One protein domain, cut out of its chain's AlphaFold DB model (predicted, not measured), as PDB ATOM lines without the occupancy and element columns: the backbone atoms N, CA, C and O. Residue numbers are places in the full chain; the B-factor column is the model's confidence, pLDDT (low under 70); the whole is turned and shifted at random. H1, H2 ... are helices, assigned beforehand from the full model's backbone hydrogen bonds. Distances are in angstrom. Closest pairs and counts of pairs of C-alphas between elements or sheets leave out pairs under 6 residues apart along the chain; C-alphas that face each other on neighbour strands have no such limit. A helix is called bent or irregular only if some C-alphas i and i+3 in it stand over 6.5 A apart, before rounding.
ATOM      1  N   ASP A 663     -50.574 -58.817  84.271       97.06
ATOM      2  CA  ASP A 663     -51.979 -59.135  84.568       97.06
ATOM      3  C   ASP A 663     -52.366 -58.680  85.988       97.06
ATOM      4  O   ASP A 663     -53.392 -58.028  86.169       97.06
ATOM      5  N   TYR A 664     -51.503 -58.908  86.987       96.44
ATOM      6  CA  TYR A 664     -51.749 -58.436  88.358       96.44
ATOM      7  C   TYR A 664     -51.838 -56.908  88.457       96.44
ATOM      8  O   TYR A 664     -52.660 -56.384  89.212       96.44
ATOM      9  N   PHE A 665     -51.007 -56.169  87.713       97.00
ATOM     10  CA  PHE A 665     -51.096 -54.709  87.690       97.00
ATOM     11  C   PHE A 665     -52.375 -54.221  87.021       97.00
ATOM     12  O   PHE A 665     -52.981 -53.286  87.540       97.00
ATOM     13  N   ILE A 666     -52.807 -54.853  85.927       96.88
ATOM     14  CA  ILE A 666     -54.083 -54.529  85.276       96.88
ATOM     15  C   ILE A 666     -55.230 -54.697  86.277       96.88
ATOM     16  O   ILE A 666     -56.010 -53.761  86.465       96.88
ATOM     17  N   ASP A 667     -55.284 -55.832  86.977       95.88
ATOM     18  CA  ASP A 667     -56.316 -56.109  87.979       95.88
ATOM     19  C   ASP A 667     -56.316 -55.047  89.093       95.88
ATOM     20  O   ASP A 667     -57.358 -54.473  89.418       95.88
ATOM     21  N   TRP A 668     -55.144 -54.695  89.637       95.81
ATOM     22  CA  TRP A 668     -55.044 -53.659  90.673       95.81
ATOM     23  C   TRP A 668     -55.397 -52.254  90.186       95.81
ATOM     24  O   TRP A 668     -55.944 -51.480  90.972       95.81
ATOM     25  N   ILE A 669     -55.093 -51.901  88.937       95.56
ATOM     26  CA  ILE A 669     -55.456 -50.602  88.352       95.56
ATOM     27  C   ILE A 669     -56.976 -50.503  88.173       95.56
ATOM     28  O   ILE A 669     -57.549 -49.437  88.396       95.56
ATOM     29  N   VAL A 670     -57.634 -51.602  87.792       95.19
ATOM     30  CA  VAL A 670     -59.082 -51.633  87.534       95.19
ATOM     31  C   VAL A 670     -59.897 -51.710  88.823       95.19
ATOM     32  O   VAL A 670     -60.859 -50.957  88.978       95.19
ATOM     33  N   GLU A 671     -59.550 -52.617  89.736       91.69
ATOM     34  CA  GLU A 671     -60.369 -52.900  90.924       91.69
ATOM     35  C   GLU A 671     -59.965 -52.091  92.167       91.69
ATOM     36  O   GLU A 671     -60.746 -52.021  93.111       91.69
ATOM     37  N   GLU A 672     -58.789 -51.452  92.150       88.19
ATOM     38  CA  GLU A 672     -58.095 -50.827  93.286       88.19
ATOM     39  C   GLU A 672     -57.934 -51.741  94.527       88.19
ATOM     40  O   GLU A 672     -58.901 -52.120  95.190       88.19
ATOM     41  N   PRO A 673     -56.695 -52.051  94.958       90.94
ATOM     42  CA  PRO A 673     -56.488 -52.871  96.145       90.94
ATOM     43  C   PRO A 673     -56.923 -52.151  97.430       90.94
ATOM     44  O   PRO A 673     -56.791 -50.934  97.582       90.94
ATOM     45  N   GLU A 674     -57.344 -52.935  98.423       92.31
ATOM     46  CA  GLU A 674     -57.640 -52.445  99.772       92.31
ATOM     47  C   GLU A 674     -56.439 -51.730 100.425       92.31
ATOM     48  O   GLU A 674     -55.281 -52.014 100.119       92.31
ATOM     49  N   SER A 675     -56.702 -50.817 101.368       91.06
ATOM     50  CA  SER A 675     -55.707 -49.872 101.922       91.06
ATOM     51  C   SER A 675     -54.379 -50.512 102.367       91.06
ATOM     52  O   SER A 675     -53.301 -49.982 102.085       91.06
ATOM     53  N   ILE A 676     -54.432 -51.679 103.021       91.44
ATOM     54  CA  ILE A 676     -53.232 -52.396 103.475       91.44
ATOM     55  C   ILE A 676     -52.431 -52.913 102.275       91.44
ATOM     56  O   ILE A 676     -51.239 -52.624 102.168       91.44
ATOM     57  N   LYS A 677     -53.083 -53.627 101.352       92.38
ATOM     58  CA  LYS A 677     -52.458 -54.144 100.129       92.38
ATOM     59  C   LYS A 677     -51.914 -53.004  99.262       92.38
ATOM     60  O   LYS A 677     -50.775 -53.094  98.814       92.38
ATOM     61  N   ARG A 678     -52.645 -51.888  99.143       93.31
ATOM     62  CA  ARG A 678     -52.181 -50.655  98.483       93.31
ATOM     63  C   ARG A 678     -50.884 -50.135  99.099       93.31
ATOM     64  O   ARG A 678     -49.956 -49.798  98.371       93.31
ATOM     65  N   SER A 679     -50.788 -50.096 100.430       92.94
ATOM     66  CA  SER A 679     -49.566 -49.651 101.112       92.94
ATOM     67  C   SER A 679     -48.383 -50.594 100.895       92.94
ATOM     68  O   SER A 679     -47.254 -50.110 100.852       92.94
ATOM     69  N   ILE A 680     -48.607 -51.908 100.818       93.81
ATOM     70  CA  ILE A 680     -47.543 -52.892 100.562       93.81
ATOM     71  C   ILE A 680     -47.074 -52.772  99.110       93.81
ATOM     72  O   ILE A 680     -45.882 -52.597  98.865       93.81
ATOM     73  N   LEU A 681     -48.019 -52.748  98.167       94.12
ATOM     74  CA  LEU A 681     -47.763 -52.550  96.743       94.12
ATOM     75  C   LEU A 681     -46.947 -51.274  96.494       94.12
ATOM     76  O   LEU A 681     -45.916 -51.316  95.830       94.12
ATOM     77  N   ALA A 682     -47.349 -50.153  97.100       93.00
ATOM     78  CA  ALA A 682     -46.663 -48.872  96.955       93.00
ATOM     79  C   ALA A 682     -45.182 -48.913  97.379       93.00
ATOM     80  O   ALA A 682     -44.371 -48.200  96.787       93.00
ATOM     81  N   ARG A 683     -44.823 -49.737  98.378       91.94
ATOM     82  CA  ARG A 683     -43.429 -49.925  98.822       91.94
ATOM     83  C   ARG A 683     -42.626 -50.806  97.866       91.94
ATOM     84  O   ARG A 683     -41.452 -50.534  97.651       91.94
ATOM     85  N   ALA A 684     -43.259 -51.815  97.269       93.38
ATOM     86  CA  ALA A 684     -42.609 -52.761  96.363       93.38
ATOM     87  C   ALA A 684     -42.392 -52.213  94.936       93.38
ATOM     88  O   ALA A 684     -41.474 -52.654  94.247       93.38
ATOM     89  N   LEU A 685     -43.198 -51.237  94.492       94.94
ATOM     90  CA  LEU A 685     -43.155 -50.709  93.120       94.94
ATOM     91  C   LEU A 685     -41.799 -50.115  92.723       94.94
ATOM     92  O   LEU A 685     -41.268 -50.461  91.673       94.94
ATOM     93  N   LEU A 686     -41.221 -49.230  93.541       92.31
ATOM     94  CA  LEU A 686     -39.950 -48.585  93.198       92.31
ATOM     95  C   LEU A 686     -38.780 -49.592  93.132       92.31
ATOM     96  O   LEU A 686     -38.071 -49.581  92.124       92.31
ATOM     97  N   PRO A 687     -38.586 -50.495  94.118       91.88
ATOM     98  CA  PRO A 687     -37.613 -51.583  94.004       91.88
ATOM     99  C   PRO A 687     -37.817 -52.453  92.758       91.88
ATOM    100  O   PRO A 687     -36.845 -52.797  92.084       91.88
ATOM    101  N   PHE A 688     -39.066 -52.761  92.400       93.69
ATOM    102  CA  PHE A 688     -39.358 -53.539  91.199       93.69
ATOM    103  C   PHE A 688     -39.000 -52.784  89.909       93.69
ATOM    104  O   PHE A 688     -38.381 -53.345  89.009       93.69
ATOM    105  N   VAL A 689     -39.295 -51.486  89.826       92.81
ATOM    106  CA  VAL A 689     -38.904 -50.640  88.683       92.81
ATOM    107  C   VAL A 689     -37.386 -50.564  88.556       92.81
ATOM    108  O   VAL A 689     -36.850 -50.670  87.455       92.81
ATOM    109  N   GLN A 690     -36.676 -50.424  89.677       88.56
ATOM    110  CA  GLN A 690     -35.213 -50.450  89.688       88.56
ATOM    111  C   GLN A 690     -34.674 -51.787  89.174       88.56
ATOM    112  O   GLN A 690     -33.737 -51.781  88.378       88.56
ATOM    113  N   PHE A 691     -35.286 -52.907  89.566       89.00
ATOM    114  CA  PHE A 691     -34.958 -54.228  89.034       89.00
ATOM    115  C   PHE A 691     -35.167 -54.300  87.513       89.00
ATOM    116  O   PHE A 691     -34.239 -54.678  86.799       89.00
ATOM    117  N   ILE A 692     -36.330 -53.875  87.005       88.62
ATOM    118  CA  ILE A 692     -36.657 -53.918  85.570       88.62
ATOM    119  C   ILE A 692     -35.687 -53.070  84.745       88.62
ATOM    120  O   ILE A 692     -35.130 -53.556  83.764       88.62
ATOM    121  N   VAL A 693     -35.436 -51.824  85.149       84.19
ATOM    122  CA  VAL A 693     -34.571 -50.897  84.396       84.19
ATOM    123  C   VAL A 693     -33.095 -51.315  84.449       84.19
ATOM    124  O   VAL A 693     -32.328 -51.006  83.540       84.19
ATOM    125  N   GLN A 694     -32.670 -52.022  85.500       79.25
ATOM    126  CA  GLN A 694     -31.304 -52.549  85.619       79.25
ATOM    127  C   GLN A 694     -31.128 -53.935  84.984       79.25
ATOM    128  O   GLN A 694     -29.998 -54.432  84.917       79.25
ATOM    129  N   TYR A 695     -32.212 -54.565  84.531       80.75
ATOM    130  CA  TYR A 695     -32.161 -55.888  83.932       80.75
ATOM    131  C   TYR A 695     -31.388 -55.857  82.600       80.75
ATOM    132  O   TYR A 695     -31.534 -54.939  81.797       80.75
ATOM    133  N   ARG A 696     -30.560 -56.882  82.343       72.25
ATOM    134  CA  ARG A 696     -29.533 -56.905  81.270       72.25
ATOM    135  C   ARG A 696     -30.024 -56.636  79.838       72.25
ATOM    136  O   ARG A 696     -29.218 -56.297  78.971       72.25
ATOM    137  N   ASP A 697     -31.313 -56.838  79.592       76.00
ATOM    138  CA  ASP A 697     -31.947 -56.731  78.274       76.00
ATOM    139  C   ASP A 697     -32.976 -55.590  78.204       76.00
ATOM    140  O   ASP A 697     -33.718 -55.492  77.227       76.00
ATOM    141  N   PHE A 698     -33.050 -54.739  79.231       80.50
ATOM    142  CA  PHE A 698     -33.933 -53.581  79.220       80.50
ATOM    143  C   PHE A 698     -33.465 -52.532  78.189       80.50
ATOM    144  O   PHE A 698     -32.272 -52.231  78.132       80.50
ATOM    145  N   PRO A 699     -34.381 -51.912  77.420       85.50
ATOM    146  CA  PRO A 699     -35.799 -52.255  77.294       85.50
ATOM    147  C   PRO A 699     -36.027 -53.423  76.318       85.50
ATOM    148  O   PRO A 699     -35.481 -53.442  75.208       85.50
ATOM    149  N   ARG A 700     -36.902 -54.363  76.692       85.00
ATOM    150  CA  ARG A 700     -37.364 -55.472  75.839       85.00
ATOM    151  C   ARG A 700     -38.638 -55.080  75.095       85.00
ATOM    152  O   ARG A 700     -39.477 -54.369  75.630       85.00
ATOM    153  N   ILE A 701     -38.779 -55.549  73.854       83.44
ATOM    154  CA  ILE A 701     -39.989 -55.294  73.053       83.44
ATOM    155  C   ILE A 701     -41.201 -56.073  73.580       83.44
ATOM    156  O   ILE A 701     -42.307 -55.548  73.568       83.44
ATOM    157  N   ASP A 702     -40.975 -57.284  74.094       87.00
ATOM    158  CA  ASP A 702     -42.036 -58.167  74.591       87.00
ATOM    159  C   ASP A 702     -42.625 -57.701  75.939       87.00
ATOM    160  O   ASP A 702     -43.716 -58.120  76.307       87.00
ATOM    161  N   ASP A 703     -41.936 -56.797  76.647       92.06
ATOM    162  CA  ASP A 703     -42.325 -56.302  77.978       92.06
ATOM    163  C   ASP A 703     -42.959 -54.891  77.922       92.06
ATOM    164  O   ASP A 703     -43.156 -54.250  78.953       92.06
ATOM    165  N   VAL A 704     -43.266 -54.365  76.729       92.19
ATOM    166  CA  VAL A 704     -43.784 -52.992  76.548       92.19
ATOM    167  C   VAL A 704     -45.093 -52.753  77.303       92.19
ATOM    168  O   VAL A 704     -45.223 -51.726  77.968       92.19
ATOM    169  N   ASP A 705     -46.024 -53.709  77.256       94.88
ATOM    170  CA  ASP A 705     -47.304 -53.610  77.971       94.88
ATOM    171  C   ASP A 705     -47.090 -53.568  79.493       94.88
ATOM    172  O   ASP A 705     -47.741 -52.798  80.199       94.88
ATOM    173  N   LEU A 706     -46.105 -54.326  79.998       96.12
ATOM    174  CA  LEU A 706     -45.699 -54.262  81.399       96.12
ATOM    175  C   LEU A 706     -45.150 -52.883  81.757       96.12
ATOM    176  O   LEU A 706     -45.498 -52.361  82.811       96.12
ATOM    177  N   TYR A 707     -44.297 -52.280  80.925       95.62
ATOM    178  CA  TYR A 707     -43.750 -50.947  81.211       95.62
ATOM    179  C   TYR A 707     -44.854 -49.890  81.283       95.62
ATOM    180  O   TYR A 707     -44.815 -49.021  82.155       95.62
ATOM    181  N   GLU A 708     -45.847 -49.987  80.400       96.00
ATOM    182  CA  GLU A 708     -47.006 -49.098  80.371       96.00
ATOM    183  C   GLU A 708     -47.859 -49.230  81.644       96.00
ATOM    184  O   GLU A 708     -48.068 -48.236  82.347       96.00
ATOM    185  N   ASN A 709     -48.271 -50.451  82.004       97.44
ATOM    186  CA  ASN A 709     -49.079 -50.692  83.204       97.44
ATOM    187  C   ASN A 709     -48.299 -50.451  84.502       97.44
ATOM    188  O   ASN A 709     -48.859 -49.959  85.478       97.44
ATOM    189  N   LEU A 710     -46.992 -50.719  84.526       97.06
ATOM    190  CA  LEU A 710     -46.139 -50.419  85.675       97.06
ATOM    191  C   LEU A 710     -45.983 -48.906  85.882       97.06
ATOM    192  O   LEU A 710     -46.034 -48.437  87.020       97.06
ATOM    193  N   ALA A 711     -45.835 -48.129  84.804       96.56
ATOM    194  CA  ALA A 711     -45.808 -46.671  84.887       96.56
ATOM    195  C   ALA A 711     -47.145 -46.119  85.408       96.56
ATOM    196  O   ALA A 711     -47.154 -45.194  86.224       96.56
ATOM    197  N   GLU A 712     -48.267 -46.710  84.995       96.62
ATOM    198  CA  GLU A 712     -49.589 -46.346  85.508       96.62
ATOM    199  C   GLU A 712     -49.760 -46.714  86.988       96.62
ATOM    200  O   GLU A 712     -50.133 -45.865  87.799       96.62
ATOM    201  N   ALA A 713     -49.370 -47.926  87.382       96.56
ATOM    202  CA  ALA A 713     -49.375 -48.359  88.776       96.56
ATOM    203  C   ALA A 713     -48.526 -47.432  89.666       96.56
ATOM    204  O   ALA A 713     -48.957 -47.041  90.752       96.56
ATOM    205  N   MET A 714     -47.346 -47.008  89.201       96.31
ATOM    206  CA  MET A 714     -46.529 -46.010  89.897       96.31
ATOM    207  C   MET A 714     -47.249 -44.667  90.058       96.31
ATOM    208  O   MET A 714     -47.190 -44.066  91.133       96.31
ATOM    209  N   ARG A 715     -47.947 -44.185  89.024       94.81
ATOM    210  CA  ARG A 715     -48.691 -42.917  89.093       94.81
ATOM    211  C   ARG A 715     -49.837 -42.971  90.105       94.81
ATOM    212  O   ARG A 715     -50.034 -41.993  90.830       94.81
ATOM    213  N   ILE A 716     -50.548 -44.097  90.178       93.81
ATOM    214  CA  ILE A 716     -51.714 -44.287  91.054       93.81
ATOM    215  C   ILE A 716     -51.299 -44.574  92.507       93.81
ATOM    216  O   ILE A 716     -51.877 -44.018  93.449       93.81
ATOM    217  N   PHE A 717     -50.324 -45.462  92.720       94.38
ATOM    218  CA  PHE A 717     -50.049 -46.031  94.045       94.38
ATOM    219  C   PHE A 717     -48.830 -45.431  94.752       94.38
ATOM    220  O   PHE A 717     -48.807 -45.414  95.985       94.38
ATOM    221  N   SER A 718     -47.820 -44.944  94.028       92.62
ATOM    222  CA  SER A 718     -46.583 -44.450  94.646       92.62
ATOM    223  C   SER A 718     -46.708 -43.018  95.171       92.62
ATOM    224  O   SER A 718     -47.500 -42.200  94.702       92.62
ATOM    225  N   SER A 719     -45.877 -42.685  96.162       90.06
ATOM    226  CA  SER A 719     -45.792 -41.314  96.672       90.06
ATOM    227  C   SER A 719     -45.054 -40.392  95.695       90.06
ATOM    228  O   SER A 719     -44.084 -40.794  95.047       90.06
ATOM    229  N   LYS A 720     -45.496 -39.130  95.611       89.81
ATOM    230  CA  LYS A 720     -44.877 -38.101  94.764       89.81
ATOM    231  C   LYS A 720     -43.574 -37.612  95.401       89.81
ATOM    232  O   LYS A 720     -43.587 -36.747  96.275       89.81
ATOM    233  N   ASN A 721     -42.455 -38.191  94.985       90.25
ATOM    234  CA  ASN A 721     -41.120 -37.834  95.452       90.25
ATOM    235  C   ASN A 721     -40.092 -37.955  94.310       90.25
ATOM    236  O   ASN A 721     -40.434 -38.340  93.190       90.25
ATOM    237  N   GLU A 722     -38.844 -37.588  94.599       87.81
ATOM    238  CA  GLU A 722     -37.758 -37.529  93.617       87.81
ATOM    239  C   GLU A 722     -37.411 -38.908  93.049       87.81
ATOM    240  O   GLU A 722     -37.310 -39.061  91.836       87.81
ATOM    241  N   GLU A 723     -37.305 -39.926  93.904       89.44
ATOM    242  CA  GLU A 723     -36.935 -41.286  93.506       89.44
ATOM    243  C   GLU A 723     -38.021 -41.939  92.644       89.44
ATOM    244  O   GLU A 723     -37.716 -42.541  91.614       89.44
ATOM    245  N   THR A 724     -39.295 -41.761  93.014       92.06
ATOM    246  CA  THR A 724     -40.449 -42.207  92.221       92.06
ATOM    247  C   THR A 724     -40.430 -41.568  90.834       92.06
ATOM    248  O   THR A 724     -40.591 -42.261  89.832       92.06
ATOM    249  N   LEU A 725     -40.213 -40.249  90.757       91.38
ATOM    250  CA  LEU A 725     -40.177 -39.531  89.483       91.38
ATOM    251  C   LEU A 725     -38.992 -39.982  88.620       91.38
ATOM    252  O   LEU A 725     -39.164 -40.226  87.430       91.38
ATOM    253  N   GLN A 726     -37.807 -40.156  89.202       87.62
ATOM    254  CA  GLN A 726     -36.646 -40.670  88.474       87.62
ATOM    255  C   GLN A 726     -36.866 -42.102  87.970       87.62
ATOM    256  O   GLN A 726     -36.493 -42.410  86.840       87.62
ATOM    257  N   GLY A 727     -37.495 -42.967  88.772       89.06
ATOM    258  CA  GLY A 727     -37.894 -44.312  88.351       89.06
ATOM    259  C   GLY A 727     -38.853 -44.281  87.159       89.06
ATOM    260  O   GLY A 727     -38.599 -44.947  86.156       89.06
ATOM    261  N   LEU A 728     -39.892 -43.439  87.233       93.75
ATOM    262  CA  LEU A 728     -40.845 -43.213  86.142       93.75
ATOM    263  C   LEU A 728     -40.159 -42.728  84.865       93.75
ATOM    264  O   LEU A 728     -40.415 -43.283  83.805       93.75
ATOM    265  N   ILE A 729     -39.273 -41.732  84.952       90.31
ATOM    266  CA  ILE A 729     -38.559 -41.182  83.787       90.31
ATOM    267  C   ILE A 729     -37.768 -42.279  83.073       90.31
ATOM    268  O   ILE A 729     -37.876 -42.406  81.858       90.31
ATOM    269  N   LYS A 730     -37.013 -43.106  83.808       86.88
ATOM    270  CA  LYS A 730     -36.221 -44.187  83.197       86.88
ATOM    271  C   LYS A 730     -37.093 -45.274  82.570       86.88
ATOM    272  O   LYS A 730     -36.776 -45.765  81.489       86.88
ATOM    273  N   LEU A 731     -38.174 -45.657  83.249       92.19
ATOM    274  CA  LEU A 731     -39.121 -46.644  82.736       92.19
ATOM    275  C   LEU A 731     -39.795 -46.137  81.452       92.19
ATOM    276  O   LEU A 731     -39.870 -46.866  80.464       92.19
ATOM    277  N   LEU A 732     -40.227 -44.873  81.453       93.06
ATOM    278  CA  LEU A 732     -40.849 -44.215  80.308       93.06
ATOM    279  C   LEU A 732     -39.867 -44.020  79.153       93.06
ATOM    280  O   LEU A 732     -40.263 -44.218  78.013       93.06
ATOM    281  N   ASP A 733     -38.599 -43.697  79.408       88.44
ATOM    282  CA  ASP A 733     -37.580 -43.631  78.352       88.44
ATOM    283  C   ASP A 733     -37.440 -44.986  77.642       88.44
ATOM    284  O   ASP A 733     -37.507 -45.068  76.417       88.44
ATOM    285  N   GLY A 734     -37.377 -46.085  78.405       84.62
ATOM    286  CA  GLY A 734     -37.352 -47.431  77.831       84.62
ATOM    287  C   GLY A 734     -38.616 -47.794  77.043       84.62
ATOM    288  O   GLY A 734     -38.518 -48.369  75.955       84.62
ATOM    289  N   LEU A 735     -39.795 -47.425  77.558       90.81
ATOM    290  CA  LEU A 735     -41.079 -47.588  76.867       90.81
ATOM    291  C   LEU A 735     -41.099 -46.814  75.543       90.81
ATOM    292  O   LEU A 735     -41.396 -47.390  74.495       90.81
ATOM    293  N   LEU A 736     -40.751 -45.527  75.571       90.12
ATOM    294  CA  LEU A 736     -40.778 -44.645  74.405       90.12
ATOM    295  C   LEU A 736     -39.709 -45.018  73.376       90.12
ATOM    296  O   LEU A 736     -39.951 -44.872  72.180       90.12
ATOM    297  N   LEU A 737     -38.582 -45.599  73.795       85.56
ATOM    298  CA  LEU A 737     -37.588 -46.151  72.874       85.56
ATOM    299  C   LEU A 737     -38.161 -47.296  72.024       85.56
ATOM    300  O   LEU A 737     -37.786 -47.450  70.860       85.56
ATOM    301  N   LYS A 738     -39.061 -48.115  72.584       87.38
ATOM    302  CA  LYS A 738     -39.716 -49.223  71.863       87.38
ATOM    303  C   LYS A 738     -41.014 -48.819  71.178       87.38
ATOM    304  O   LYS A 738     -41.320 -49.353  70.113       87.38
ATOM    305  N   LYS A 739     -41.750 -47.869  71.754       90.50
ATOM    306  CA  LYS A 739     -43.052 -47.403  71.265       90.50
ATOM    307  C   LYS A 739     -43.110 -45.861  71.237       90.50
ATOM    308  O   LYS A 739     -43.887 -45.267  71.985       90.50
ATOM    309  N   PRO A 740     -42.351 -45.187  70.342       88.00
ATOM    310  CA  PRO A 740     -42.285 -43.719  70.307       88.00
ATOM    311  C   PRO A 740     -43.642 -43.031  70.105       88.00
ATOM    312  O   PRO A 740     -43.843 -41.909  70.554       88.00
ATOM    313  N   GLY A 741     -44.592 -43.708  69.445       89.88
ATOM    314  CA  GLY A 741     -45.937 -43.184  69.190       89.88
ATOM    315  C   GLY A 741     -46.795 -42.950  70.439       89.88
ATOM    316  O   GLY A 741     -47.814 -42.279  70.336       89.88
ATOM    317  N   GLU A 742     -46.396 -43.458  71.610       91.69
ATOM    318  CA  GLU A 742     -47.115 -43.225  72.874       91.69
ATOM    319  C   GLU A 742     -46.682 -41.953  73.613       91.69
ATOM    320  O   GLU A 742     -47.223 -41.657  74.680       91.69
ATOM    321  N   ALA A 743     -45.732 -41.178  73.074       93.56
ATOM    322  CA  ALA A 743     -45.188 -39.996  73.746       93.56
ATOM    323  C   ALA A 743     -46.278 -38.995  74.170       93.56
ATOM    324  O   ALA A 743     -46.316 -38.585  75.331       93.56
ATOM    325  N   ASP A 744     -47.223 -38.671  73.281       94.38
ATOM    326  CA  ASP A 744     -48.330 -37.753  73.584       94.38
ATOM    327  C   ASP A 744     -49.296 -38.311  74.642       94.38
ATOM    328  O   ASP A 744     -49.871 -37.569  75.443       94.38
ATOM    329  N   THR A 745     -49.514 -39.627  74.656       95.25
ATOM    330  CA  THR A 745     -50.376 -40.295  75.641       95.25
ATOM    331  C   THR A 745     -49.723 -40.302  77.013       95.25
ATOM    332  O   THR A 745     -50.311 -39.810  77.977       95.25
ATOM    333  N   GLN A 746     -48.479 -40.765  77.097       95.88
ATOM    334  CA  GLN A 746     -47.737 -40.825  78.352       95.88
ATOM    335  C   GLN A 746     -47.448 -39.423  78.913       95.88
ATOM    336  O   GLN A 746     -47.501 -39.235  80.129       95.88
ATOM    337  N   TRP A 747     -47.242 -38.410  78.059       96.06
ATOM    338  CA  TRP A 747     -47.112 -37.023  78.512       96.06
ATOM    339  C   TRP A 747     -48.390 -36.510  79.167       96.06
ATOM    340  O   TRP A 747     -48.314 -35.863  80.208       96.06
ATOM    341  N   ARG A 748     -49.571 -36.809  78.609       95.62
ATOM    342  CA  ARG A 748     -50.852 -36.409  79.219       95.62
ATOM    343  C   ARG A 748     -50.995 -36.973  80.634       95.62
ATOM    344  O   ARG A 748     -51.319 -36.208  81.543       95.62
ATOM    345  N   TYR A 749     -50.669 -38.251  80.835       95.69
ATOM    346  CA  TYR A 749     -50.687 -38.875  82.164       95.69
ATOM    347  C   TYR A 749     -49.648 -38.267  83.113       95.69
ATOM    348  O   TYR A 749     -49.951 -37.979  84.271       95.69
ATOM    349  N   MET A 750     -48.430 -38.006  82.633       95.25
ATOM    350  CA  MET A 750     -47.392 -37.362  83.445       95.25
ATOM    351  C   MET A 750     -47.751 -35.926  83.822       95.25
ATOM    352  O   MET A 750     -47.586 -35.534  84.975       95.25
ATOM    353  N   LYS A 751     -48.291 -35.147  82.886       94.12
ATOM    354  CA  LYS A 751     -48.766 -33.777  83.108       94.12
ATOM    355  C   LYS A 751     -49.825 -33.731  84.202       94.12
ATOM    356  O   LYS A 751     -49.741 -32.876  85.079       94.12
ATOM    357  N   GLU A 752     -50.776 -34.663  84.185       93.00
ATOM    358  CA  GLU A 752     -51.766 -34.808  85.253       93.00
ATOM    359  C   GLU A 752     -51.109 -35.197  86.583       93.00
ATOM    360  O   GLU A 752     -51.360 -34.566  87.609       93.00
ATOM    361  N   TRP A 753     -50.192 -36.165  86.587       92.88
ATOM    362  CA  TRP A 753     -49.495 -36.586  87.806       92.88
ATOM    363  C   TRP A 753     -48.670 -35.458  88.453       92.88
ATOM    364  O   TRP A 753     -48.627 -35.336  89.684       92.88
ATOM    365  N   LEU A 754     -48.090 -34.572  87.639       91.81
ATOM    366  CA  LEU A 754     -47.320 -33.395  88.056       91.81
ATOM    367  C   LEU A 754     -48.183 -32.227  88.576       91.81
ATOM    368  O   LEU A 754     -47.633 -31.198  88.974       91.81
ATOM    369  N   THR A 755     -49.512 -32.378  88.641       88.56
ATOM    370  CA  THR A 755     -50.417 -31.396  89.261       88.56
ATOM    371  C   THR A 755     -50.343 -31.469  90.792       88.56
ATOM    372  O   THR A 755     -51.146 -32.090  91.489       88.56
ATOM    373  N   PHE A 756     -49.309 -30.866  91.364       88.31
ATOM    374  CA  PHE A 756     -49.197 -30.624  92.801       88.31
ATOM    375  C   PHE A 756     -48.360 -29.369  93.049       88.31
ATOM    376  O   PHE A 756     -47.778 -28.812  92.122       88.31
ATOM    377  N   GLN A 757     -48.332 -28.888  94.294       88.25
ATOM    378  CA  GLN A 757     -47.570 -27.687  94.639       88.25
ATOM    379  C   GLN A 757     -46.085 -27.873  94.286       88.25
ATOM    380  O   GLN A 757     -45.478 -28.799  94.827       88.25
ATOM    381  N   PRO A 758     -45.495 -27.011  93.434       90.81
ATOM    382  CA  PRO A 758     -44.100 -27.132  93.032       90.81
ATOM    383  C   PRO A 758     -43.127 -27.146  94.214       90.81
ATOM    384  O   PRO A 758     -43.192 -26.303  95.115       90.81
ATOM    385  N   ILE A 759     -42.198 -28.102  94.192       89.19
ATOM    386  CA  ILE A 759     -41.175 -28.322  95.223       89.19
ATOM    387  C   ILE A 759     -39.797 -28.153  94.586       89.19
ATOM    388  O   ILE A 759     -39.454 -28.896  93.671       89.19
ATOM    389  N   LEU A 760     -38.978 -27.236  95.113       85.56
ATOM    390  CA  LEU A 760     -37.658 -26.909  94.552       85.56
ATOM    391  C   LEU A 760     -36.771 -28.146  94.324       85.56
ATOM    392  O   LEU A 760     -36.145 -28.269  93.280       85.56
ATOM    393  N   ARG A 761     -36.787 -29.103  95.260       83.81
ATOM    394  CA  ARG A 761     -36.008 -30.348  95.173       83.81
ATOM    395  C   ARG A 761     -36.347 -31.213  93.949       83.81
ATOM    396  O   ARG A 761     -35.479 -31.918  93.460       83.81
ATOM    397  N   LEU A 762     -37.584 -31.171  93.453       87.12
ATOM    398  CA  LEU A 762     -38.013 -31.987  92.307       87.12
ATOM    399  C   LEU A 762     -37.745 -31.318  90.959       87.12
ATOM    400  O   LEU A 762     -37.904 -31.963  89.925       87.12
ATOM    401  N   LEU A 763     -37.354 -30.042  90.955       85.06
ATOM    402  CA  LEU A 763     -37.295 -29.224  89.749       85.06
ATOM    403  C   LEU A 763     -36.355 -29.803  88.681       85.06
ATOM    404  O   LEU A 763     -36.720 -29.833  87.511       85.06
ATOM    405  N   SER A 764     -35.194 -30.324  89.086       80.38
ATOM    406  CA  SER A 764     -34.244 -30.990  88.182       80.38
ATOM    407  C   SER A 764     -34.839 -32.240  87.529       80.38
ATOM    408  O   SER A 764     -34.731 -32.427  86.325       80.38
ATOM    409  N   SER A 765     -35.523 -33.081  88.304       84.81
ATOM    410  CA  SER A 765     -36.135 -34.312  87.788       84.81
ATOM    411  C   SER A 765     -37.341 -34.011  86.890       84.81
ATOM    412  O   SER A 765     -37.589 -34.704  85.911       84.81
ATOM    413  N   ILE A 766     -38.090 -32.950  87.182       88.56
ATOM    414  CA  ILE A 766     -39.216 -32.516  86.342       88.56
ATOM    415  C   ILE A 766     -38.724 -31.939  85.032       88.56
ATOM    416  O   ILE A 766     -39.338 -32.175  83.994       88.56
ATOM    417  N   PHE A 767     -37.596 -31.239  85.072       83.94
ATOM    418  CA  PHE A 767     -36.908 -30.852  83.861       83.94
ATOM    419  C   PHE A 767     -36.555 -32.081  83.022       83.94
ATOM    420  O   PHE A 767     -36.958 -32.146  81.865       83.94
ATOM    421  N   ASP A 768     -35.842 -33.055  83.600       83.38
ATOM    422  CA  ASP A 768     -35.450 -34.284  82.897       83.38
ATOM    423  C   ASP A 768     -36.669 -34.955  82.235       83.38
ATOM    424  O   ASP A 768     -36.572 -35.449  81.111       83.38
ATOM    425  N   CYS A 769     -37.825 -34.928  82.909       89.81
ATOM    426  CA  CYS A 769     -39.096 -35.403  82.368       89.81
ATOM    427  C   CYS A 769     -39.563 -34.581  81.154       89.81
ATOM    428  O   CYS A 769     -39.918 -35.166  80.137       89.81
ATOM    429  N   MET A 770     -39.582 -33.247  81.231       89.62
ATOM    430  CA  MET A 770     -39.981 -32.386  80.106       89.62
ATOM    431  C   MET A 770     -39.073 -32.594  78.888       89.62
ATOM    432  O   MET A 770     -39.563 -32.770  77.774       89.62
ATOM    433  N   GLU A 771     -37.762 -32.647  79.119       86.81
ATOM    434  CA  GLU A 771     -36.742 -32.899  78.099       86.81
ATOM    435  C   GLU A 771     -36.935 -34.258  77.426       86.81
ATOM    436  O   GLU A 771     -36.878 -34.360  76.204       86.81
ATOM    437  N   LEU A 772     -37.210 -35.305  78.215       88.06
ATOM    438  CA  LEU A 772     -37.482 -36.643  77.695       88.06
ATOM    439  C   LEU A 772     -38.643 -36.618  76.694       88.06
ATOM    440  O   LEU A 772     -38.518 -37.111  75.577       88.06
ATOM    441  N   PHE A 773     -39.776 -36.026  77.064       91.75
ATOM    442  CA  PHE A 773     -40.949 -36.008  76.187       91.75
ATOM    443  C   PHE A 773     -40.750 -35.133  74.946       91.75
ATOM    444  O   PHE A 773     -41.201 -35.501  73.859       91.75
ATOM    445  N   GLN A 774     -40.016 -34.028  75.067       88.00
ATOM    446  CA  GLN A 774     -39.606 -33.219  73.921       88.00
ATOM    447  C   GLN A 774     -38.689 -34.007  72.970       88.00
ATOM    448  O   GLN A 774     -38.874 -33.963  71.751       88.00
ATOM    449  N   ASP A 775     -37.750 -34.794  73.509       86.38
ATOM    450  CA  ASP A 775     -36.859 -35.667  72.736       86.38
ATOM    451  C   ASP A 775     -37.643 -36.709  71.917       86.38
ATOM    452  O   ASP A 775     -37.213 -37.059  70.812       86.38
ATOM    453  N   TYR A 776     -38.802 -37.156  72.408       89.31
ATOM    454  CA  TYR A 776     -39.716 -38.063  71.702       89.31
ATOM    455  C   TYR A 776     -40.818 -37.351  70.894       89.31
ATOM    456  O   TYR A 776     -41.701 -38.009  70.350       89.31
ATOM    457  N   GLY A 777     -40.727 -36.029  70.721       88.69
ATOM    458  CA  GLY A 777     -41.533 -35.273  69.757       88.69
ATOM    459  C   GLY A 777     -42.787 -34.601  70.315       88.69
ATOM    460  O   GLY A 777     -43.565 -34.067  69.524       88.69
ATOM    461  N   VAL A 778     -42.975 -34.569  71.639       93.25
ATOM    462  CA  VAL A 778     -44.082 -33.821  72.251       93.25
ATOM    463  C   VAL A 778     -43.898 -32.318  71.983       93.25
ATOM    464  O   VAL A 778     -42.841 -31.763  72.302       93.25
ATOM    465  N   PRO A 779     -44.901 -31.620  71.413       90.12
ATOM    466  CA  PRO A 779     -44.785 -30.201  71.095       90.12
ATOM    467  C   PRO A 779     -44.548 -29.331  72.335       90.12
ATOM    468  O   PRO A 779     -45.229 -29.480  73.350       90.12
ATOM    469  N   GLY A 780     -43.671 -28.327  72.227       86.75
ATOM    470  CA  GLY A 780     -43.369 -27.403  73.332       86.75
ATOM    471  C   GLY A 780     -44.606 -26.714  73.929       86.75
ATOM    472  O   GLY A 780     -44.675 -26.513  75.137       86.75
ATOM    473  N   MET A 781     -45.645 -26.457  73.124       89.12
ATOM    474  CA  MET A 781     -46.922 -25.903  73.602       89.12
ATOM    475  C   MET A 781     -47.653 -26.798  74.618       89.12
ATOM    476  O   MET A 781     -48.375 -26.279  75.468       89.12
ATOM    477  N   GLU A 782     -47.451 -28.118  74.569       92.31
ATOM    478  CA  GLU A 782     -48.012 -29.059  75.545       92.31
ATOM    479  C   GLU A 782     -47.207 -29.116  76.844       92.31
ATOM    480  O   GLU A 782     -47.783 -29.404  77.903       92.31
ATOM    481  N   ILE A 783     -45.905 -28.816  76.766       92.12
ATOM    482  CA  ILE A 783     -44.957 -28.773  77.888       92.12
ATOM    483  C   ILE A 783     -45.045 -27.442  78.642       92.12
ATOM    484  O   ILE A 783     -45.003 -27.418  79.876       92.12
ATOM    485  N   LYS A 784     -45.262 -26.343  77.910       92.50
ATOM    486  CA  LYS A 784     -45.350 -24.967  78.416       92.50
ATOM    487  C   LYS A 784     -46.144 -24.814  79.724       92.50
ATOM    488  O   LYS A 784     -45.630 -24.156  80.622       92.50
ATOM    489  N   PRO A 785     -47.350 -25.396  79.901       93.00
ATOM    490  CA  PRO A 785     -48.113 -25.216  81.137       93.00
ATOM    491  C   PRO A 785     -47.411 -25.772  82.381       93.00
ATOM    492  O   PRO A 785     -47.529 -25.191  83.456       93.00
ATOM    493  N   VAL A 786     -46.681 -26.885  82.240       93.12
ATOM    494  CA  VAL A 786     -45.916 -27.482  83.344       93.12
ATOM    495  C   VAL A 786     -44.711 -26.604  83.660       93.12
ATOM    496  O   VAL A 786     -44.484 -26.297  84.829       93.12
ATOM    497  N   TRP A 787     -43.992 -26.136  82.634       92.81
ATOM    498  CA  TRP A 787     -42.872 -25.209  82.809       92.81
ATOM    499  C   TRP A 787     -43.311 -23.920  83.519       92.81
ATOM    500  O   TRP A 787     -42.722 -23.549  84.533       92.81
ATOM    501  N   ASP A 788     -44.386 -23.280  83.050       92.31
ATOM    502  CA  ASP A 788     -44.897 -22.025  83.617       92.31
ATOM    503  C   ASP A 788     -45.291 -22.172  85.089       92.31
ATOM    504  O   ASP A 788     -44.985 -21.301  85.902       92.31
ATOM    505  N   GLU A 789     -45.963 -23.268  85.441       92.56
ATOM    506  CA  GLU A 789     -46.398 -23.523  86.814       92.56
ATOM    507  C   GLU A 789     -45.207 -23.817  87.734       92.56
ATOM    508  O   GLU A 789     -45.109 -23.256  88.827       92.56
ATOM    509  N   TRP A 790     -44.285 -24.682  87.306       92.38
ATOM    510  CA  TRP A 790     -43.155 -25.094  88.138       92.38
ATOM    511  C   TRP A 790     -42.120 -23.985  88.293       92.38
ATOM    512  O   TRP A 790     -41.738 -23.655  89.415       92.38
ATOM    513  N   VAL A 791     -41.695 -23.370  87.191       90.19
ATOM    514  CA  VAL A 791     -40.687 -22.304  87.213       90.19
ATOM    515  C   VAL A 791     -41.291 -21.013  87.752       90.19
ATOM    516  O   VAL A 791     -40.706 -20.386  88.635       90.19
ATOM    517  N   GLY A 792     -42.501 -20.650  87.320       88.81
ATOM    518  CA  GLY A 792     -43.179 -19.430  87.762       88.81
ATOM    519  C   GLY A 792     -43.469 -19.375  89.265       88.81
ATOM    520  O   GLY A 792     -43.587 -18.282  89.813       88.81
ATOM    521  N   ARG A 793     -43.533 -20.519  89.961       90.38
ATOM    522  CA  ARG A 793     -43.694 -20.579  91.431       90.38
ATOM    523  C   ARG A 793     -42.401 -20.761  92.223       90.38
ATOM    524  O   ARG A 793     -42.449 -20.719  93.455       90.38
ATOM    525  N   LEU A 794     -41.288 -21.049  91.550       89.56
ATOM    526  CA  LEU A 794     -40.019 -21.385  92.202       89.56
ATOM    527  C   LEU A 794     -38.877 -20.417  91.871       89.56
ATOM    528  O   LEU A 794     -37.889 -20.427  92.600       89.56
ATOM    529  N   TYR A 795     -38.999 -19.583  90.832       85.94
ATOM    530  CA  TYR A 795     -37.915 -18.707  90.357       85.94
ATOM    531  C   TYR A 795     -37.347 -17.757  91.426       85.94
ATOM    532  O   TYR A 795     -36.180 -17.374  91.371       85.94
ATOM    533  N   ASP A 796     -38.161 -17.356  92.402       82.75
ATOM    534  CA  ASP A 796     -37.786 -16.471  93.508       82.75
ATOM    535  C   ASP A 796     -37.076 -17.206  94.656       82.75
ATOM    536  O   ASP A 796     -36.444 -16.574  95.501       82.75
ATOM    537  N   LYS A 797     -37.146 -18.542  94.675       84.25
ATOM    538  CA  LYS A 797     -36.519 -19.418  95.677       84.25
ATOM    539  C   LYS A 797     -35.167 -19.970  95.237       84.25
ATOM    540  O   LYS A 797     -34.582 -20.771  95.961       84.25
ATOM    541  N   PHE A 798     -34.685 -19.607  94.052       80.44
ATOM    542  CA  PHE A 798     -33.397 -20.085  93.563       80.44
ATOM    543  C   PHE A 798     -32.255 -19.428  94.345       80.44
ATOM    544  O   PHE A 798     -32.163 -18.202  94.424       80.44
ATOM    545  N   GLU A 799     -31.360 -20.245  94.893       73.88
ATOM    546  CA  GLU A 799     -30.159 -19.805  95.608       73.88
ATOM    547  C   GLU A 799     -28.996 -19.524  94.638       73.88
ATOM    548  O   GLU A 799     -29.106 -19.751  93.431       73.88
ATOM    549  N   LYS A 800     -27.892 -18.943  95.123       66.19
ATOM    550  CA  LYS A 800     -26.746 -18.560  94.268       66.19
ATOM    551  C   LYS A 800     -25.990 -19.757  93.681       66.19
ATOM    552  O   LYS A 800     -25.325 -19.611  92.676       66.19
ATOM    553  N   ASP A 801     -26.073 -20.927  94.288       62.38
ATOM    554  CA  ASP A 801     -25.432 -22.160  93.818       62.38
ATOM    555  C   ASP A 801     -26.226 -22.884  92.710       62.38
ATOM    556  O   ASP A 801     -25.758 -23.878  92.166       62.38
ATOM    557  N   MET A 802     -27.402 -22.366  92.335       69.06
ATOM    558  CA  MET A 802     -28.291 -22.925  91.304       69.06
ATOM    559  C   MET A 802     -28.138 -22.243  89.928       69.06
ATOM    560  O   MET A 802     -29.036 -22.336  89.093       69.06
ATOM    561  N   ASP A 803     -27.035 -21.535  89.673       68.75
ATOM    562  CA  ASP A 803     -26.829 -20.749  88.441       68.75
ATOM    563  C   ASP A 803     -26.887 -21.594  87.166       68.75
ATOM    564  O   ASP A 803     -27.613 -21.265  86.231       68.75
ATOM    565  N   SER A 804     -26.231 -22.751  87.173       66.00
ATOM    566  CA  SER A 804     -26.255 -23.723  86.077       66.00
ATOM    567  C   SER A 804     -27.664 -24.204  85.741       66.00
ATOM    568  O   SER A 804     -28.009 -24.433  84.582       66.00
ATOM    569  N   LEU A 805     -28.500 -24.349  86.774       71.56
ATOM    570  CA  LEU A 805     -29.898 -24.724  86.620       71.56
ATOM    571  C   LEU A 805     -30.710 -23.559  86.031       71.56
ATOM    572  O   LEU A 805     -31.595 -23.805  85.218       71.56
ATOM    573  N   ARG A 806     -30.409 -22.298  86.385       77.62
ATOM    574  CA  ARG A 806     -31.085 -21.111  85.824       77.62
ATOM    575  C   ARG A 806     -30.851 -20.967  84.325       77.62
ATOM    576  O   ARG A 806     -31.825 -20.812  83.591       77.62
ATOM    577  N   ASP A 807     -29.597 -21.039  83.883       74.19
ATOM    578  CA  ASP A 807     -29.240 -20.922  82.460       74.19
ATOM    579  C   ASP A 807     -29.978 -21.963  81.618       74.19
ATOM    580  O   ASP A 807     -30.494 -21.687  80.534       74.19
ATOM    581  N   TYR A 808     -30.106 -23.159  82.174       73.06
ATOM    582  CA  TYR A 808     -30.801 -24.251  81.531       73.06
ATOM    583  C   TYR A 808     -32.328 -24.109  81.527       73.06
ATOM    584  O   TYR A 808     -32.983 -24.392  80.523       73.06
ATOM    585  N   LEU A 809     -32.917 -23.613  82.621       78.56
ATOM    586  CA  LEU A 809     -34.347 -23.298  82.677       78.56
ATOM    587  C   LEU A 809     -34.735 -22.229  81.653       78.56
ATOM    588  O   LEU A 809     -35.829 -22.309  81.092       78.56
ATOM    589  N   ILE A 810     -33.845 -21.263  81.398       83.38
ATOM    590  CA  ILE A 810     -34.016 -20.259  80.343       83.38
ATOM    591  C   ILE A 810     -34.025 -20.937  78.972       83.38
ATOM    592  O   ILE A 810     -34.959 -20.699  78.211       83.38
ATOM    593  N   LEU A 811     -33.052 -21.810  78.679       79.62
ATOM    594  CA  LEU A 811     -32.958 -22.506  77.390       79.62
ATOM    595  C   LEU A 811     -34.234 -23.300  77.077       79.62
ATOM    596  O   LEU A 811     -34.860 -23.081  76.043       79.62
ATOM    597  N   LEU A 812     -34.679 -24.159  78.000       81.56
ATOM    598  CA  LEU A 812     -35.919 -24.916  77.803       81.56
ATOM    599  C   LEU A 812     -37.130 -23.993  77.711       81.56
ATOM    600  O   LEU A 812     -38.017 -24.218  76.892       81.56
ATOM    601  N   GLY A 813     -37.180 -22.953  78.544       84.62
ATOM    602  CA  GLY A 813     -38.257 -21.977  78.518       84.62
ATOM    603  C   GLY A 813     -38.360 -21.258  77.170       84.62
ATOM    604  O   GLY A 813     -39.466 -21.018  76.697       84.62
ATOM    605  N   GLU A 814     -37.246 -20.974  76.498       86.06
ATOM    606  CA  GLU A 814     -37.247 -20.441  75.131       86.06
ATOM    607  C   GLU A 814     -37.776 -21.466  74.122       86.06
ATOM    608  O   GLU A 814     -38.643 -21.135  73.308       86.06
ATOM    609  N   GLU A 815     -37.332 -22.719  74.216       83.31
ATOM    610  CA  GLU A 815     -37.772 -23.797  73.323       83.31
ATOM    611  C   GLU A 815     -39.271 -24.102  73.440       83.31
ATOM    612  O   GLU A 815     -39.948 -24.318  72.431       83.31
ATOM    613  N   VAL A 816     -39.825 -24.077  74.657       87.06
ATOM    614  CA  VAL A 816     -41.260 -24.312  74.904       87.06
ATOM    615  C   VAL A 816     -42.100 -23.037  74.817       87.06
ATOM    616  O   VAL A 816     -43.319 -23.093  74.990       87.06
ATOM    617  N   SER A 817     -41.479 -21.886  74.533       87.06
ATOM    618  CA  SER A 817     -42.131 -20.569  74.548       87.06
ATOM    619  C   SER A 817     -42.836 -20.269  75.881       87.06
ATOM    620  O   SER A 817     -43.995 -19.849  75.900       87.06
ATOM    621  N   GLY A 818     -42.146 -20.525  76.993       86.44
ATOM    622  CA  GLY A 818     -42.560 -20.262  78.370       86.44
ATOM    623  C   GLY A 818     -42.862 -18.789  78.654       86.44
ATOM    624  O   GLY A 818     -42.675 -17.906  77.814       86.44
ATOM    625  N   ASN A 819     -43.388 -18.509  79.846       90.19
ATOM    626  CA  ASN A 819     -43.783 -17.164  80.248       90.19
ATOM    627  C   ASN A 819     -42.620 -16.164  80.119       90.19
ATOM    628  O   ASN A 819     -41.613 -16.250  80.824       90.19
ATOM    629  N   TYR A 820     -42.816 -15.183  79.237       88.00
ATOM    630  CA  TYR A 820     -41.838 -14.151  78.918       88.00
ATOM    631  C   TYR A 820     -41.360 -13.375  80.151       88.00
ATOM    632  O   TYR A 820     -40.161 -13.157  80.301       88.00
ATOM    633  N   ASP A 821     -42.263 -13.007  81.063       87.88
ATOM    634  CA  ASP A 821     -41.908 -12.216  82.247       87.88
ATOM    635  C   ASP A 821     -40.994 -13.012  83.189       87.88
ATOM    636  O   ASP A 821     -40.031 -12.474  83.735       87.88
ATOM    637  N   VAL A 822     -41.257 -14.313  83.343       87.81
ATOM    638  CA  VAL A 822     -40.422 -15.216  84.153       87.81
ATOM    639  C   VAL A 822     -39.050 -15.400  83.503       87.81
ATOM    640  O   VAL A 822     -38.037 -15.337  84.198       87.81
ATOM    641  N   LEU A 823     -38.994 -15.562  82.177       88.12
ATOM    642  CA  LEU A 823     -37.737 -15.656  81.428       88.12
ATOM    643  C   LEU A 823     -36.880 -14.391  81.555       88.12
ATOM    644  O   LEU A 823     -35.677 -14.490  81.798       88.12
ATOM    645  N   GLU A 824     -37.482 -13.206  81.444       87.38
ATOM    646  CA  GLU A 824     -36.775 -11.933  81.636       87.38
ATOM    647  C   GLU A 824     -36.258 -11.767  83.070       87.38
ATOM    648  O   GLU A 824     -35.137 -11.295  83.280       87.38
ATOM    649  N   LEU A 825     -37.034 -12.193  84.073       85.50
ATOM    650  CA  LEU A 825     -36.598 -12.172  85.470       85.50
ATOM    651  C   LEU A 825     -35.415 -13.113  85.712       85.50
ATOM    652  O   LEU A 825     -34.445 -12.701  86.350       85.50
ATOM    653  N   LEU A 826     -35.456 -14.335  85.177       84.88
ATOM    654  CA  LEU A 826     -34.341 -15.283  85.261       84.88
ATOM    655  C   LEU A 826     -33.092 -14.740  84.555       84.88
ATOM    656  O   LEU A 826     -32.009 -14.767  85.137       84.88
ATOM    657  N   ARG A 827     -33.236 -14.159  83.355       84.19
ATOM    658  CA  ARG A 827     -32.128 -13.501  82.638       84.19
ATOM    659  C   ARG A 827     -31.493 -12.388  83.458       84.19
ATOM    660  O   ARG A 827     -30.269 -12.298  83.529       84.19
ATOM    661  N   LYS A 828     -32.314 -11.547  84.087       81.81
ATOM    662  CA  LYS A 828     -31.826 -10.466  84.945       81.81
ATOM    663  C   LYS A 828     -31.074 -11.010  86.162       81.81
ATOM    664  O   LYS A 828     -29.999 -10.507  86.468       81.81
ATOM    665  N   GLN A 829     -31.593 -12.058  86.808       77.31
ATOM    666  CA  GLN A 829     -30.906 -12.719  87.922       77.31
ATOM    667  C   GLN A 829     -29.531 -13.263  87.507       77.31
ATOM    668  O   GLN A 829     -28.567 -13.060  88.236       77.31
ATOM    669  N   VAL A 830     -29.417 -13.892  86.332       74.62
ATOM    670  CA  VAL A 830     -28.127 -14.371  85.801       74.62
ATOM    671  C   VAL A 830     -27.179 -13.196  85.515       74.62
ATOM    672  O   VAL A 830     -26.019 -13.225  85.921       74.62
ATOM    673  N   GLN A 831     -27.660 -12.116  84.887       70.62
ATOM    674  CA  GLN A 831     -26.845 -10.922  84.602       70.62
ATOM    675  C   GLN A 831     -26.320 -10.222  85.868       70.62
ATOM    676  O   GLN A 831     -25.183  -9.746  85.867       70.62
ATOM    677  N   ASP A 832     -27.113 -10.183  86.941       62.53
ATOM    678  CA  ASP A 832     -26.717  -9.600  88.231       62.53
ATOM    679  C   ASP A 832     -25.648 -10.455  88.959       62.53
ATOM    680  O   ASP A 832     -24.898  -9.932  89.783       62.53
ATOM    681  N   ILE A 833     -25.531 -11.752  88.639       62.16
ATOM    682  CA  ILE A 833     -24.555 -12.692  89.228       62.16
ATOM    683  C   ILE A 833     -23.213 -12.692  88.471       62.16
ATOM    684  O   ILE A 833     -22.149 -12.796  89.084       62.16
ATOM    685  N   VAL A 834     -23.242 -12.490  87.150       55.44
ATOM    686  CA  VAL A 834     -22.058 -12.476  86.262       55.44
ATOM    687  C   VAL A 834     -21.079 -11.323  86.561       55.44
ATOM    688  O   VAL A 834     -19.933 -11.360  86.118       55.44
ATOM    689  N   GLN A 835     -21.460 -10.318  87.360       52.47
ATOM    690  CA  GLN A 835     -20.566  -9.199  87.696       52.47
ATOM    691  C   GLN A 835     -19.384  -9.557  88.625       52.47
ATOM    692  O   GLN A 835     -18.498  -8.716  88.758       52.47
TER     693      GLN A 835
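This is residues 663 to 835 of the 945 residues of an uncharacterized protein of Paenibacillus vortex V453 (UniProt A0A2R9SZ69). The domain is a row of helices stacked side by side along its longest axis. The up-and-down bundle H3 to H8 zigzags between two layers, H3, H5 and H7 in one and H4, H6 and H8 in the other, with H1 and the bent H2 at one end of the row and H9 at the other. The printed part has 173 residues with nine named helices, H1 to H9 in chain order, and no named strand, and its class is all helix. It is compact, with a radius of gyration of the C-alphas of 17.7 A, and elongated, spanning 57 by 34 by 28 A.

Find C-alpha 663 at (-51.979, -59.135, 84.568), where H1, residues 663 to 671, begins. H2, residues 675 to 694, was assigned as one helix by its hydrogen bonds but is bent: C-alphas 683 and 686 are 6.7 A apart, and its arms are H2a, residues 675 to 683, and H2b, residues 686 to 694. Then come H3, residues 704 to 717, and H4, residues 722 to 738, 24.8 A long from C-alpha (-37.758, -37.529, 93.617). Next are H5, residues 740 to 753, H6, residues 760 to 775, H7, residues 780 to 792, and H8, residues 800 to 815, with a kink of 27 degrees near residue 807. These four are irregular, with C-alphas 741 and 744 7.4 A apart, 761 and 764 7.2 A, 782 and 785 6.8 A, only just irregular, and 801 and 804 7.9 A. H9, residues 820 to 833, ends at C-alpha (-24.555, -12.692, 89.228).

Look first at Phe 665 and Asn 709, the closest C-alphas of H1 and H3, which touch at 6.4 A. H2a touches H3 with residues 714 to 717 of H3 alone, closest at Ala 682 and Phe 717, C-alphas 5.3 A apart. H4 is the hub, touching H2b, H3, H5 and H6. H3 and H4 form a hairpin at a shallow tilt of 22 degrees, opposite ways, closest at the C-alphas of Val 704 and Leu 735, 6.1 A. H4 and H6 run the same way at 5 degrees, a shallow tilt. H6 and H7, a hairpin, only just touch, with 3 pairs of C-alphas within 8 A. H8 touches H7 with residues 809 to 815 of H8 alone, and touches H9 at Ile 810 and Leu 823, their closest C-alphas, 6.0 A apart. H1 and H9 are apart. Every O i to N i+4 pair is within hydrogen-bond range in H1, H2a, H2b, H3, H4 and H9; it is 8 of 10 in H5, 10 of 12 in H6, 7 of 9 in H7 and 10 of 12 in H8.

The C-alphas of Glu 671 and Gln 835, the two farthest apart, are 59.2 A apart. The printed part has no cut and no long link. Mean pLDDT of the printed part is 87.7; residues 800 to 804 and 832 to 835 are under 70.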